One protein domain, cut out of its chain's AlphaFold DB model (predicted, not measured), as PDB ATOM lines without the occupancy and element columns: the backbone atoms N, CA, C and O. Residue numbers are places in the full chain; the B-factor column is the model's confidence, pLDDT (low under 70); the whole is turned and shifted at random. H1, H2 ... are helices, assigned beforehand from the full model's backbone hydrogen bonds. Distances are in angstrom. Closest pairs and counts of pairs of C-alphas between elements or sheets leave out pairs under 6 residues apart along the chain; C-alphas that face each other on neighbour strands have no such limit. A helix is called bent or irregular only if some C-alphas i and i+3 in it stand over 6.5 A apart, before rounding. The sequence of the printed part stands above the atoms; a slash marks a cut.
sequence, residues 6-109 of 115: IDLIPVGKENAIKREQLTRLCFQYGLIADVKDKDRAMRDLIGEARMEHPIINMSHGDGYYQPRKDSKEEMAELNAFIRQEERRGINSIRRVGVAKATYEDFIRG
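This is residues 6 to 109 of the 115 residues of an uncharacterized protein of Lachnospiraceae bacterium (UniProt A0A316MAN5). A small head with a long helical arm: H1, H2 and the loops of residues 6 to 18 and 50 to 71 make the head, and the single long helix H3 begins at its edge and runs far out beyond it. Residues 83 to 109, of which 83 to 107 belong to H3, stick out free, while the short helices H1 and H2 stand crosswise to each other in the head. The printed part has 104 residues with three named helices, in the order H1, H2, H3, and no named strand; its class is all helix. The whole is loose, with a radius of gyration of the C-alphas of 17.8 A, and the C-alphas span 57 by 39 by 24 A, the arm making the length.

The printed part begins with residues 6 to 18, which hold no named element; C-alpha 6 is at (8.213, 58.910, 9.181). H1 follows, residues 19 to 28, starting with C-alpha 19 at (3.099, 47.190, 4.934) and measuring 14.2 A from first to last C-alpha. H2 takes residues 38 to 49 and measures 16.3 A. Residues 50 to 71 again hold no named element. H3, residues 72 to 107, is the longest helix, with 36 residues and 53.0 A from C-alpha 72 at (-11.689, 62.051, 17.901) to C-alpha 107 at (25.111, 32.378, 41.888).

H1 and H2 only just touch, with 3 pairs of C-alphas within 8 A. Their closest C-alphas are those of Thr 23 and Met 42, 6.7 A apart. H2 touches H1 with residues 38 to 42 alone. Their lines stand at 87 degrees, about perpendicular, and their centres are 11.2 A apart. H3 touches no helix: H1 and H3 are apart, and so are H2 and H3. Between H2 and H3, residues 56 to 57 pair with residues 64 to 65, antiparallel, in stretches too short to be named strands. In H1, H2 and H3 every O i to N i+4 pair is within hydrogen-bond range, and no helix is bent or irregular.

The two C-alphas farthest apart are those of Asp 70 and Gly 109, at 58.9 A. Without residues 83 to 109, which stand free, the body has 77 residues, spans 39 by 23 by 21 A and has a radius of gyration of 12.5 A. The link from H1 to H2, 9 residues, is short; the link from H2 to H3, 22 residues, is long. The printed part has no cut. The mean pLDDT of the printed part is 93.5, and one residue, Gly 61, is under 70.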
ATOM      1  N   ILE A   6       9.328  58.080   8.704       96.06
ATOM      2  CA  ILE A   6       8.213  58.910   9.181       96.06
ATOM      3  C   ILE A   6       7.663  59.739   8.015       96.06
ATOM      4  O   ILE A   6       6.447  59.802   7.846       96.06
ATOM      5  N   ASP A   7       8.539  60.260   7.149       95.88
ATOM      6  CA  ASP A   7       8.154  60.992   5.931       95.88
ATOM      7  C   ASP A   7       7.344  60.131   4.941       95.88
ATOM      8  O   ASP A   7       6.593  60.651   4.116       95.88
ATOM      9  N   LEU A   8       7.493  58.804   5.013       96.56
ATOM     10  CA  LEU A   8       6.804  57.838   4.153       96.56
ATOM     11  C   LEU A   8       5.478  57.340   4.744       96.56
ATOM     12  O   LEU A   8       4.696  56.702   4.034       96.56
ATOM     13  N   ILE A   9       5.224  57.591   6.032       97.12
ATOM     14  CA  ILE A   9       3.993  57.185   6.712       97.12
ATOM     15  C   ILE A   9       3.036  58.380   6.726       97.12
ATOM     16  O   ILE A   9       3.310  59.381   7.386       97.12
ATOM     17  N   PRO A  10       1.887  58.292   6.043       97.00
ATOM     18  CA  PRO A  10       0.985  59.423   5.905       97.00
ATOM     19  C   PRO A  10       0.238  59.741   7.203       97.00
ATOM     20  O   PRO A  10       0.040  58.891   8.077       97.00
ATOM     21  N   VAL A  11      -0.212  60.990   7.297       96.81
ATOM     22  CA  VAL A  11      -1.086  61.469   8.370       96.81
ATOM     23  C   VAL A  11      -2.533  61.105   8.048       96.81
ATOM     24  O   VAL A  11      -3.002  61.346   6.932       96.81
ATOM     25  N   GLY A  12      -3.256  60.585   9.037       96.75
ATOM     26  CA  GLY A  12      -4.664  60.229   8.914       96.75
ATOM     27  C   GLY A  12      -4.919  58.761   8.626       96.75
ATOM     28  O   GLY A  12      -4.276  58.160   7.761       96.75
ATOM     29  N   LYS A  13      -5.906  58.196   9.322       95.44
ATOM     30  CA  LYS A  13      -6.270  56.778   9.217       95.44
ATOM     31  C   LYS A  13      -6.694  56.374   7.806       95.44
ATOM     32  O   LYS A  13      -6.325  55.304   7.337       95.44
ATOM     33  N   GLU A  14      -7.435  57.223   7.104       95.31
ATOM     34  CA  GLU A  14      -7.889  56.948   5.739       95.31
ATOM     35  C   GLU A  14      -6.749  56.892   4.713       95.31
ATOM     36  O   GLU A  14      -6.922  56.317   3.642       95.31
ATOM     37  N   ASN A  15      -5.579  57.444   5.052       96.44
ATOM     38  CA  ASN A  15      -4.399  57.424   4.194       96.44
ATOM     39  C   ASN A  15      -3.460  56.256   4.511       96.44
ATOM     40  O   ASN A  15      -2.395  56.175   3.906       96.44
ATOM     41  N   ALA A  16      -3.806  55.373   5.455       97.25
ATOM     42  CA  ALA A  16      -2.896  54.361   5.976       97.25
ATOM     43  C   ALA A  16      -2.172  53.567   4.876       97.25
ATOM     44  O   ALA A  16      -2.781  52.984   3.975       97.25
ATOM     45  N   ILE A  17      -0.843  53.510   4.984       96.44
ATOM     46  CA  ILE A  17       0.002  52.835   4.001       96.44
ATOM     47  C   ILE A  17       0.119  51.347   4.327       96.44
ATOM     48  O   ILE A  17       0.462  50.963   5.451       96.44
ATOM     49  N   LYS A  18      -0.134  50.474   3.345       94.31
ATOM     50  CA  LYS A  18       0.016  49.024   3.535       94.31
ATOM     51  C   LYS A  18       1.482  48.670   3.785       94.31
ATOM     52  O   LYS A  18       2.382  49.258   3.183       94.31
ATOM     53  N   ARG A  19       1.731  47.641   4.609       91.06
ATOM     54  CA  ARG A  19       3.099  47.190   4.934       91.06
ATOM     55  C   ARG A  19       3.925  46.929   3.680       91.06
ATOM     56  O   ARG A  19       5.041  47.409   3.593       91.06
ATOM     57  N   GLU A  20       3.374  46.213   2.704       90.94
ATOM     58  CA  GLU A  20       4.085  45.880   1.463       90.94
ATOM     59  C   GLU A  20       4.527  47.121   0.680       90.94
ATOM     60  O   GLU A  20       5.642  47.159   0.159       90.94
ATOM     61  N   GLN A  21       3.675  48.149   0.620       94.38
ATOM     62  CA  GLN A  21       3.990  49.413  -0.043       94.38
ATOM     63  C   GLN A  21       5.072  50.173   0.724       94.38
ATOM     64  O   GLN A  21       6.060  50.590   0.123       94.38
ATOM     65  N   LEU A  22       4.934  50.281   2.048       95.00
ATOM     66  CA  LEU A  22       5.930  50.933   2.894       95.00
ATOM     67  C   LEU A  22       7.294  50.233   2.807       95.00
ATOM     68  O   LEU A  22       8.308  50.905   2.647       95.00
ATOM     69  N   THR A  23       7.326  48.896   2.816       93.00
ATOM     70  CA  THR A  23       8.552  48.103   2.633       93.00
ATOM     71  C   THR A  23       9.225  48.410   1.298       93.00
ATOM     72  O   THR A  23      10.442  48.580   1.251       93.00
ATOM     73  N   ARG A  24       8.455  48.496   0.203       92.62
ATOM     74  CA  ARG A  24       8.997  48.836  -1.124       92.62
ATOM     75  C   ARG A  24       9.617  50.231  -1.138       92.62
ATOM     76  O   ARG A  24      10.724  50.376  -1.647       92.62
ATOM     77  N   LEU A  25       8.943  51.222  -0.552       95.25
ATOM     78  CA  LEU A  25       9.477  52.582  -0.447       95.25
ATOM     79  C   LEU A  25      10.751  52.612   0.401       95.25
ATOM     80  O   LEU A  25      11.755  53.171  -0.026       95.25
ATOM     81  N   CYS A  26      10.746  51.953   1.561       94.56
ATOM     82  CA  CYS A  26      11.920  51.882   2.429       94.56
ATOM     83  C   CYS A  26      13.114  51.237   1.715       94.56
ATOM     84  O   CYS A  26      14.236  51.710   1.855       94.56
ATOM     85  N   PHE A  27      12.882  50.198   0.913       92.31
ATOM     86  CA  PHE A  27      13.931  49.595   0.097       92.31
ATOM     87  C   PHE A  27      14.446  50.556  -0.985       92.31
ATOM     88  O   PHE A  27      15.651  50.733  -1.132       92.31
ATOM     89  N   GLN A  28      13.539  51.215  -1.711       93.50
ATOM     90  CA  GLN A  28      13.882  52.165  -2.773       93.50
ATOM     91  C   GLN A  28      14.706  53.354  -2.260       93.50
ATOM     92  O   GLN A  28      15.621  53.802  -2.947       93.50
ATOM     93  N   TYR A  29      14.394  53.850  -1.063       94.25
ATOM     94  CA  TYR A  29      15.116  54.949  -0.422       94.25
ATOM     95  C   TYR A  29      16.329  54.492   0.406       94.25
ATOM     96  O   TYR A  29      16.972  55.322   1.040       94.25
ATOM     97  N   GLY A  30      16.663  53.195   0.413       92.62
ATOM     98  CA  GLY A  30      17.825  52.669   1.138       92.62
ATOM     99  C   GLY A  30      17.681  52.644   2.665       92.62
ATOM    100  O   GLY A  30      18.677  52.501   3.366       92.62
ATOM    101  N   LEU A  31      16.456  52.751   3.190       93.38
ATOM    102  CA  LEU A  31      16.152  52.699   4.628       93.38
ATOM    103  C   LEU A  31      16.201  51.275   5.193       93.38
ATOM    104  O   LEU A  31      16.386  51.081   6.392       93.38
ATOM    105  N   ILE A  32      16.027  50.271   4.332       91.75
ATOM    106  CA  ILE A  32      16.248  48.862   4.663       91.75
ATOM    107  C   ILE A  32      17.155  48.220   3.612       91.75
ATOM    108  O   ILE A  32      17.001  48.449   2.414       91.75
ATOM    109  N   ALA A  33      18.090  47.386   4.066       85.94
ATOM    110  CA  ALA A  33      18.968  46.625   3.183       85.94
ATOM    111  C   ALA A  33      18.224  45.460   2.504       85.94
ATOM    112  O   ALA A  33      17.164  45.022   2.964       85.94
ATOM    113  N   ASP A  34      18.808  44.912   1.431       83.88
ATOM    114  CA  ASP A  34      18.316  43.680   0.806       83.88
ATOM    115  C   ASP A  34      18.629  42.460   1.680       83.88
ATOM    116  O   ASP A  34      19.551  41.683   1.438       83.88
ATOM    117  N   VAL A  35      17.880  42.328   2.769       83.75
ATOM    118  CA  VAL A  35      17.995  41.215   3.704       83.75
ATOM    119  C   VAL A  35      16.958  40.146   3.394       83.75
ATOM    120  O   VAL A  35      15.876  40.413   2.864       83.75
ATOM    121  N   LYS A  36      17.270  38.909   3.790       83.81
ATOM    122  CA  LYS A  36      16.353  37.769   3.667       83.81
ATOM    123  C   LYS A  36      15.033  38.004   4.414       83.81
ATOM    124  O   LYS A  36      13.983  37.610   3.922       83.81
ATOM    125  N   ASP A  37      15.088  38.652   5.580       88.25
ATOM    126  CA  ASP A  37      13.926  38.929   6.437       88.25
ATOM    127  C   ASP A  37      13.602  40.433   6.461       88.25
ATOM    128  O   ASP A  37      13.875  41.150   7.427       88.25
ATOM    129  N   LYS A  38      13.034  40.923   5.352       87.12
ATOM    130  CA  LYS A  38      12.608  42.327   5.214       87.12
ATOM    131  C   LYS A  38      11.524  42.712   6.227       87.12
ATOM    132  O   LYS A  38      11.436  43.865   6.629       87.12
ATOM    133  N   ASP A  39      10.702  41.753   6.647       86.06
ATOM    134  CA  ASP A  39       9.596  41.978   7.581       86.06
ATOM    135  C   ASP A  39      10.117  42.207   9.011       86.06
ATOM    136  O   ASP A  39       9.568  43.037   9.735       86.06
ATOM    137  N   ARG A  40      11.207  41.548   9.426       88.25
ATOM    138  CA  ARG A  40      11.925  41.902  10.664       88.25
ATOM    139  C   ARG A  40      12.567  43.282  10.579       88.25
ATOM    140  O   ARG A  40      12.288  44.101  11.446       88.25
ATOM    141  N   ALA A  41      13.322  43.564   9.515       91.50
ATOM    142  CA  ALA A  41      13.959  44.872   9.332       91.50
ATOM    143  C   ALA A  41      12.939  46.025   9.381       91.50
ATOM    144  O   ALA A  41      13.170  47.035  10.038       91.50
ATOM    145  N   MET A  42      11.771  45.844   8.760       91.81
ATOM    146  CA  MET A  42      10.680  46.818   8.827       91.81
ATOM    147  C   MET A  42      10.073  46.968  10.223       91.81
ATOM    148  O   MET A  42       9.710  48.078  10.604       91.81
ATOM    149  N   ARG A  43       9.927  45.879  10.989       89.31
ATOM    150  CA  ARG A  43       9.434  45.967  12.374       89.31
ATOM    151  C   ARG A  43      10.391  46.748  13.260       89.31
ATOM    152  O   ARG A  43       9.913  47.557  14.050       89.31
ATOM    153  N   ASP A  44      11.688  46.508  13.107       92.81
ATOM    154  CA  ASP A  44      12.725  47.198  13.870       92.81
ATOM    155  C   ASP A  44      12.731  48.688  13.496       92.81
ATOM    156  O   ASP A  44      12.584  49.537  14.371       92.81
ATOM    157  N   LEU A  45      12.724  49.013  12.197       94.81
ATOM    158  CA  LEU A  45      12.682  50.394  11.705       94.81
ATOM    159  C   LEU A  45      11.436  51.170  12.179       94.81
ATOM    160  O   LEU A  45      11.539  52.329  12.574       94.81
ATOM    161  N   ILE A  46      10.255  50.539  12.185       94.38
ATOM    162  CA  ILE A  46       9.030  51.142  12.746       94.38
ATOM    163  C   ILE A  46       9.136  51.306  14.267       94.38
ATOM    164  O   ILE A  46       8.599  52.268  14.816       94.38
ATOM    165  N   GLY A  47       9.775  50.358  14.955       93.75
ATOM    166  CA  GLY A  47      10.032  50.429  16.391       93.75
ATOM    167  C   GLY A  47      10.867  51.653  16.756       93.75
ATOM    168  O   GLY A  47      10.455  52.416  17.624       93.75
ATOM    169  N   GLU A  48      11.961  51.881  16.032       94.19
ATOM    170  CA  GLU A  48      12.815  53.058  16.221       94.19
ATOM    171  C   GLU A  48      12.063  54.355  15.902       94.19
ATOM    172  O   GLU A  48      12.036  55.276  16.713       94.19
ATOM    173  N   ALA A  49      11.341  54.407  14.778       95.06
ATOM    174  CA  ALA A  49      10.574  55.595  14.397       95.06
ATOM    175  C   ALA A  49       9.495  55.985  15.424       95.06
ATOM    176  O   ALA A  49       9.176  57.164  15.585       95.06
ATOM    177  N   ARG A  50       8.950  55.011  16.165       95.19
ATOM    178  CA  ARG A  50       7.975  55.255  17.242       95.19
ATOM    179  C   ARG A  50       8.542  55.991  18.448       95.19
ATOM    180  O   ARG A  50       7.760  56.527  19.229       95.19
ATOM    181  N   MET A  51       9.863  56.020  18.598       92.44
ATOM    182  CA  MET A  51      10.524  56.818  19.629       92.44
ATOM    183  C   MET A  51      10.429  58.319  19.332       92.44
ATOM    184  O   MET A  51      10.498  59.125  20.257       92.44
ATOM    185  N   GLU A  52      10.227  58.685  18.065       93.12
ATOM    186  CA  GLU A  52      10.132  60.073  17.606       93.12
ATOM    187  C   GLU A  52       8.686  60.491  17.309       93.12
ATOM    188  O   GLU A  52       8.267  61.578  17.704       93.12
ATOM    189  N   HIS A  53       7.902  59.628  16.650       92.81
ATOM    190  CA  HIS A  53       6.529  59.929  16.240       92.81
ATOM    191  C   HIS A  53       5.553  58.767  16.486       92.81
ATOM    192  O   HIS A  53       5.861  57.619  16.163       92.81
ATOM    193  N   PRO A  54       4.320  59.023  16.973       93.69
ATOM    194  CA  PRO A  54       3.320  57.970  17.109       93.69
ATOM    195  C   PRO A  54       2.921  57.383  15.748       93.69
ATOM    196  O   PRO A  54       2.308  58.056  14.921       93.69
ATOM    197  N   ILE A  55       3.228  56.101  15.545       96.38
ATOM    198  CA  ILE A  55       2.834  55.334  14.356       96.38
ATOM    199  C   ILE A  55       1.834  54.261  14.775       96.38
ATOM    200  O   ILE A  55       2.197  53.250  15.398       96.38
ATOM    201  N   ILE A  56       0.575  54.457  14.396       95.88
ATOM    202  CA  ILE A  56      -0.507  53.514  14.663       95.88
ATOM    203  C   ILE A  56      -0.535  52.475  13.546       95.88
ATOM    204  O   ILE A  56      -0.412  52.795  12.366       95.88
ATOM    205  N   ASN A  57      -0.658  51.207  13.930       93.94
ATOM    206  CA  ASN A  57      -0.901  50.116  12.995       93.94
ATOM    207  C   ASN A  57      -2.376  49.740  13.083       93.94
ATOM    208  O   ASN A  57      -2.845  49.387  14.167       93.94
ATOM    209  N   MET A  58      -3.074  49.775  11.957       91.31
ATOM    210  CA  MET A  58      -4.444  49.298  11.889       91.31
ATOM    211  C   MET A  58      -4.490  47.783  12.116       91.31
ATOM    212  O   MET A  58      -3.576  47.026  11.758       91.31
ATOM    213  N   SER A  59      -5.580  47.328  12.728       80.31
ATOM    214  CA  SER A  59      -5.888  45.906  12.879       80.31
ATOM    215  C   SER A  59      -5.854  45.186  11.524       80.31
ATOM    216  O   SER A  59      -5.957  45.808  10.472       80.31
ATOM    217  N   HIS A  60      -5.686  43.862  11.537       75.31
ATOM    218  CA  HIS A  60      -5.751  43.016  10.332       75.31
ATOM    219  C   HIS A  60      -4.762  43.359   9.200       75.31
ATOM    220  O   HIS A  60      -4.904  42.865   8.087       75.31
ATOM    221  N   GLY A  61      -3.704  44.124   9.490       68.69
ATOM    222  CA  GLY A  61      -2.699  44.484   8.488       68.69
ATOM    223  C   GLY A  61      -3.146  45.621   7.571       68.69
ATOM    224  O   GLY A  61      -2.600  45.772   6.478       68.69
ATOM    225  N   ASP A  62      -4.111  46.430   8.016       86.56
ATOM    226  CA  ASP A  62      -4.702  47.456   7.167       86.56
ATOM    227  C   ASP A  62      -3.827  48.679   6.902       86.56
ATOM    228  O   ASP A  62      -4.146  49.451   6.000       86.56
ATOM    229  N   GLY A  63      -2.681  48.778   7.569       93.88
ATOM    230  CA  GLY A  63      -1.634  49.734   7.244       93.88
ATOM    231  C   GLY A  63      -1.163  50.533   8.448       93.88
ATOM    232  O   GLY A  63      -1.619  50.334   9.574       93.88
ATOM    233  N   TYR A  64      -0.226  51.433   8.186       96.19
ATOM    234  CA  TYR A  64       0.376  52.321   9.171       96.19
ATOM    235  C   TYR A  64      -0.005  53.764   8.883       96.19
ATOM    236  O   TYR A  64      -0.049  54.167   7.720       96.19
ATOM    237  N   TYR A  65      -0.247  54.547   9.929       97.56
ATOM    238  CA  TYR A  65      -0.549  55.968   9.795       97.56
ATOM    239  C   TYR A  65      -0.096  56.763  11.026       97.56
ATOM    240  O   TYR A  65       0.090  56.206  12.115       97.56
ATOM    241  N   GLN A  66       0.068  58.072  10.844       97.06
ATOM    242  CA  GLN A  66       0.259  59.032  11.930       97.06
ATOM    243  C   GLN A  66      -1.097  59.646  12.315       97.06
ATOM    244  O   GLN A  66      -1.811  60.116  11.424       97.06
ATOM    245  N   PRO A  67      -1.487  59.662  13.600       96.62
ATOM    246  CA  PRO A  67      -2.818  60.093  14.003       96.62
ATOM    247  C   PRO A  67      -3.008  61.608  13.888       96.62
ATOM    248  O   PRO A  67      -2.113  62.402  14.186       96.62
ATOM    249  N   ARG A  68      -4.217  62.018  13.512       96.38
ATOM    250  CA  ARG A  68      -4.645  63.413  13.468       96.38
ATOM    251  C   ARG A  68      -5.216  63.900  14.794       96.38
ATOM    252  O   ARG A  68      -6.095  63.280  15.385       96.38
ATOM    253  N   LYS A  69      -4.811  65.113  15.179       94.62
ATOM    254  CA  LYS A  69      -5.305  65.796  16.387       94.62
ATOM    255  C   LYS A  69      -6.775  66.227  16.323       94.62
ATOM    256  O   LYS A  69      -7.394  66.410  17.365       94.62
ATOM    257  N   ASP A  70      -7.317  66.440  15.126       96.31
ATOM    258  CA  ASP A  70      -8.700  66.884  14.904       96.31
ATOM    259  C   ASP A  70      -9.690  65.714  14.739       96.31
ATOM    260  O   ASP A  70     -10.902  65.930  14.738       96.31
ATOM    261  N   SER A  71      -9.199  64.470  14.697       97.31
ATOM    262  CA  SER A  71     -10.021  63.261  14.652       97.31
ATOM    263  C   SER A  71     -10.174  62.643  16.043       97.31
ATOM    264  O   SER A  71      -9.236  62.086  16.611       97.31
ATOM    265  N   LYS A  72     -11.392  62.684  16.599       97.25
ATOM    266  CA  LYS A  72     -11.689  62.051  17.901       97.25
ATOM    267  C   LYS A  72     -11.423  60.543  17.900       97.25
ATOM    268  O   LYS A  72     -10.996  60.007  18.919       97.25
ATOM    269  N   GLU A  73     -11.688  59.874  16.780       96.00
ATOM    270  CA  GLU A  73     -11.443  58.439  16.611       96.00
ATOM    271  C   GLU A  73      -9.944  58.127  16.683       96.00
ATOM    272  O   GLU A  73      -9.525  57.294  17.483       96.00
ATOM    273  N   GLU A  74      -9.119  58.852  15.927       96.81
ATOM    274  CA  GLU A  74      -7.667  58.622  15.902       96.81
ATOM    275  C   GLU A  74      -7.004  58.986  17.230       96.81
ATOM    276  O   GLU A  74      -6.080  58.305  17.672       96.81
ATOM    277  N   MET A  75      -7.518  59.997  17.935       97.44
ATOM    278  CA  MET A  75      -7.074  60.305  19.295       97.44
ATOM    279  C   MET A  75      -7.423  59.188  20.292       97.44
ATOM    280  O   MET A  75      -6.651  58.920  21.217       97.44
ATOM    281  N   ALA A  76      -8.555  58.500  20.108       96.56
ATOM    282  CA  ALA A  76      -8.896  57.330  20.913       96.56
ATOM    283  C   ALA A  76      -7.967  56.139  20.607       96.56
ATOM    284  O   ALA A  76      -7.526  55.461  21.538       96.56
ATOM    285  N   GLU A  77      -7.619  55.919  19.335       96.06
ATOM    286  CA  GLU A  77      -6.647  54.896  18.927       96.06
ATOM    287  C   GLU A  77      -5.235  55.197  19.448       96.06
ATOM    288  O   GLU A  77      -4.573  54.301  19.976       96.06
ATOM    289  N   LEU A  78      -4.801  56.460  19.412       96.81
ATOM    290  CA  LEU A  78      -3.535  56.892  20.009       96.81
ATOM    291  C   LEU A  78      -3.504  56.629  21.520       96.81
ATOM    292  O   LEU A  78      -2.528  56.098  22.045       96.81
ATOM    293  N   ASN A  79      -4.590  56.928  22.234       97.44
ATOM    294  CA  ASN A  79      -4.689  56.616  23.660       97.44
ATOM    295  C   ASN A  79      -4.672  55.097  23.932       97.44
ATOM    296  O   ASN A  79      -4.094  54.645  24.922       97.44
ATOM    297  N   ALA A  80      -5.269  54.283  23.055       96.31
ATOM    298  CA  ALA A  80      -5.173  52.827  23.146       96.31
ATOM    299  C   ALA A  80      -3.732  52.333  22.924       96.31
ATOM    300  O   ALA A  80      -3.268  51.465  23.668       96.31
ATOM    301  N   PHE A  81      -3.016  52.922  21.963       95.19
ATOM    302  CA  PHE A  81      -1.596  52.668  21.728       95.19
ATOM    303  C   PHE A  81      -0.744  53.011  22.960       95.19
ATOM    304  O   PHE A  81       0.026  52.164  23.406       95.19
ATOM    305  N   ILE A  82      -0.946  54.179  23.583       96.69
ATOM    306  CA  ILE A  82      -0.237  54.577  24.816       96.69
ATOM    307  C   ILE A  82      -0.407  53.512  25.908       96.69
ATOM    308  O   ILE A  82       0.574  52.975  26.420       96.69
ATOM    309  N   ARG A  83      -1.654  53.128  26.204       97.38
ATOM    310  CA  ARG A  83      -1.957  52.096  27.214       97.38
ATOM    311  C   ARG A  83      -1.303  50.754  26.892       97.38
ATOM    312  O   ARG A  83      -0.926  50.002  27.795       97.38
ATOM    313  N   GLN A  84      -1.218  50.416  25.608       94.00
ATOM    314  CA  GLN A  84      -0.566  49.196  25.160       94.00
ATOM    315  C   GLN A  84       0.940  49.242  25.437       94.00
ATOM    316  O   GLN A  84       1.468  48.280  26.001       94.00
ATOM    317  N   GLU A  85       1.619  50.331  25.084       94.44
ATOM    318  CA  GLU A  85       3.063  50.481  25.287       94.44
ATOM    319  C   GLU A  85       3.433  50.555  26.775       94.44
ATOM    320  O   GLU A  85       4.343  49.849  27.215       94.44
ATOM    321  N   GLU A  86       2.655  51.264  27.599       96.94
ATOM    322  CA  GLU A  86       2.820  51.264  29.061       96.94
ATOM    323  C   GLU A  86       2.742  49.845  29.637       96.94
ATOM    324  O   GLU A  86       3.593  49.411  30.423       96.94
ATOM    325  N   ARG A  87       1.738  49.071  29.205       96.44
ATOM    326  CA  ARG A  87       1.569  47.683  29.647       96.44
ATOM    327  C   ARG A  87       2.726  46.796  29.188       96.44
ATOM    328  O   ARG A  87       3.151  45.925  29.952       96.44
ATOM    329  N   ARG A  88       3.251  46.994  27.973       92.62
ATOM    330  CA  ARG A  88       4.457  46.293  27.497       92.62
ATOM    331  C   ARG A  88       5.665  46.631  28.371       92.62
ATOM    332  O   ARG A  88       6.355  45.705  28.797       92.62
ATOM    333  N   GLY A  89       5.864  47.906  28.702       95.62
ATOM    334  CA  GLY A  89       6.932  48.369  29.591       95.62
ATOM    335  C   GLY A  89       6.866  47.721  30.976       95.62
ATOM    336  O   GLY A  89       7.829  47.093  31.416       95.62
ATOM    337  N   ILE A  90       5.697  47.763  31.624       96.88
ATOM    338  CA  ILE A  90       5.464  47.126  32.935       96.88
ATOM    339  C   ILE A  90       5.770  45.626  32.886       96.88
ATOM    340  O   ILE A  90       6.447  45.089  33.767       96.88
ATOM    341  N   ASN A  91       5.293  44.930  31.853       96.25
ATOM    342  CA  ASN A  91       5.549  43.502  31.690       96.25
ATOM    343  C   ASN A  91       7.036  43.203  31.461       96.25
ATOM    344  O   ASN A  91       7.532  42.198  31.970       96.25
ATOM    345  N   SER A  92       7.750  44.068  30.736       95.69
ATOM    346  CA  SER A  92       9.197  43.951  30.543       95.69
ATOM    347  C   SER A  92       9.940  44.050  31.878       95.69
ATOM    348  O   SER A  92      10.701  43.148  32.228       95.69
ATOM    349  N   ILE A  93       9.625  45.065  32.692       97.25
ATOM    350  CA  ILE A  93      10.213  45.251  34.030       97.25
ATOM    351  C   ILE A  93       9.967  44.020  34.913       97.25
ATOM    352  O   ILE A  93      10.895  43.515  35.545       97.25
ATOM    353  N   ARG A  94       8.736  43.491  34.924       96.25
ATOM    354  CA  ARG A  94       8.391  42.280  35.689       96.25
ATOM    355  C   ARG A  94       9.215  41.068  35.257       96.25
ATOM    356  O   ARG A  94       9.746  40.363  36.112       96.25
ATOM    357  N   ARG A  95       9.356  40.837  33.947       96.31
ATOM    358  CA  ARG A  95      10.168  39.733  33.403       96.31
ATOM    359  C   ARG A  95      11.635  39.860  33.798       96.31
ATOM    360  O   ARG A  95      12.231  38.872  34.214       96.31
ATOM    361  N   VAL A  96      12.195  41.067  33.719       97.50
ATOM    362  CA  VAL A  96      13.570  41.340  34.165       97.50
ATOM    363  C   VAL A  96      13.724  41.060  35.661       97.50
ATOM    364  O   VAL A  96      14.719  40.464  36.060       97.50
ATOM    365  N   GLY A  97      12.743  41.439  36.486       97.38
ATOM    366  CA  GLY A  97      12.743  41.142  37.921       97.38
ATOM    367  C   GLY A  97      12.831  39.643  38.218       97.38
ATOM    368  O   GLY A  97      13.692  39.222  38.986       97.38
ATOM    369  N   VAL A  98      12.004  38.832  37.548       96.00
ATOM    370  CA  VAL A  98      12.054  37.364  37.666       96.00
ATOM    371  C   VAL A  98      13.415  36.823  37.218       96.00
ATOM    372  O   VAL A  98      14.034  36.061  37.951       96.00
ATOM    373  N   ALA A  99      13.921  37.265  36.063       96.88
ATOM    374  CA  ALA A  99      15.210  36.808  35.541       96.88
ATOM    375  C   ALA A  99      16.384  37.130  36.485       96.88
ATOM    376  O   ALA A  99      17.272  36.299  36.669       96.88
ATOM    377  N   LYS A 100      16.375  38.312  37.118       97.12
ATOM    378  CA  LYS A 100      17.375  38.701  38.124       97.12
ATOM    379  C   LYS A 100      17.324  37.806  39.360       97.12
ATOM    380  O   LYS A 100      18.372  37.351  39.800       97.12
ATOM    381  N   ALA A 101      16.130  37.519  39.882       94.31
ATOM    382  CA  ALA A 101      15.972  36.620  41.025       94.31
ATOM    383  C   ALA A 101      16.521  35.217  40.711       94.31
ATOM    384  O   ALA A 101      17.343  34.690  41.456       94.31
ATOM    385  N   THR A 102      16.158  34.667  39.548       94.56
ATOM    386  CA  THR A 102      16.683  33.384  39.061       94.56
ATOM    387  C   THR A 102      18.211  33.397  38.936       94.56
ATOM    388  O   THR A 102      18.873  32.451  39.354       94.56
ATOM    389  N   TYR A 103      18.791  34.474  38.397       94.81
ATOM    390  CA  TYR A 103      20.244  34.625  38.300       94.81
ATOM    391  C   TYR A 103      20.921  34.643  39.679       94.81
ATOM    392  O   TYR A 103      21.923  33.959  39.883       94.81
ATOM    393  N   GLU A 104      20.367  35.375  40.646       94.19
ATOM    394  CA  GLU A 104      20.898  35.409  42.012       94.19
ATOM    395  C   GLU A 104      20.856  34.045  42.701       94.19
ATOM    396  O   GLU A 104      21.801  33.683  43.407       94.19
ATOM    397  N   ASP A 105      19.784  33.282  42.498       92.06
ATOM    398  CA  ASP A 105      19.687  31.925  43.028       92.06
ATOM    399  C   ASP A 105      20.766  31.009  42.423       92.06
ATOM    400  O   ASP A 105      21.302  30.160  43.142       92.06
ATOM    401  N   PHE A 106      21.156  31.213  41.151       91.69
ATOM    402  CA  PHE A 106      22.160  30.381  40.475       91.69
ATOM    403  C   PHE A 106      23.533  30.660  41.076       91.69
ATOM    404  O   PHE A 106      24.265  29.731  41.410       91.69
ATOM    405  N   ILE A 107      23.851  31.941  41.279       93.19
ATOM    406  CA  ILE A 107      25.111  32.378  41.888       93.19
ATOM    407  C   ILE A 107      25.235  31.901  43.339       93.19
ATOM    408  O   ILE A 107      26.326  31.552  43.781       93.19
ATOM    409  N   ARG A 108      24.129  31.867  44.089       90.50
ATOM    410  CA  ARG A 108      24.128  31.457  45.503       90.50
ATOM    411  C   ARG A 108      23.926  29.953  45.712       90.50
ATOM    412  O   ARG A 108      23.802  29.528  46.857       90.50
ATOM    413  N   GLY A 109      23.874  29.156  44.640       82.69
ATOM    414  CA  GLY A 109      23.718  27.702  44.719       82.69
ATOM    415  C   GLY A 109      22.383  27.242  45.317       82.69
ATOM    416  O   GLY A 109      22.289  26.121  45.802       82.69
TER     417      GLY A 109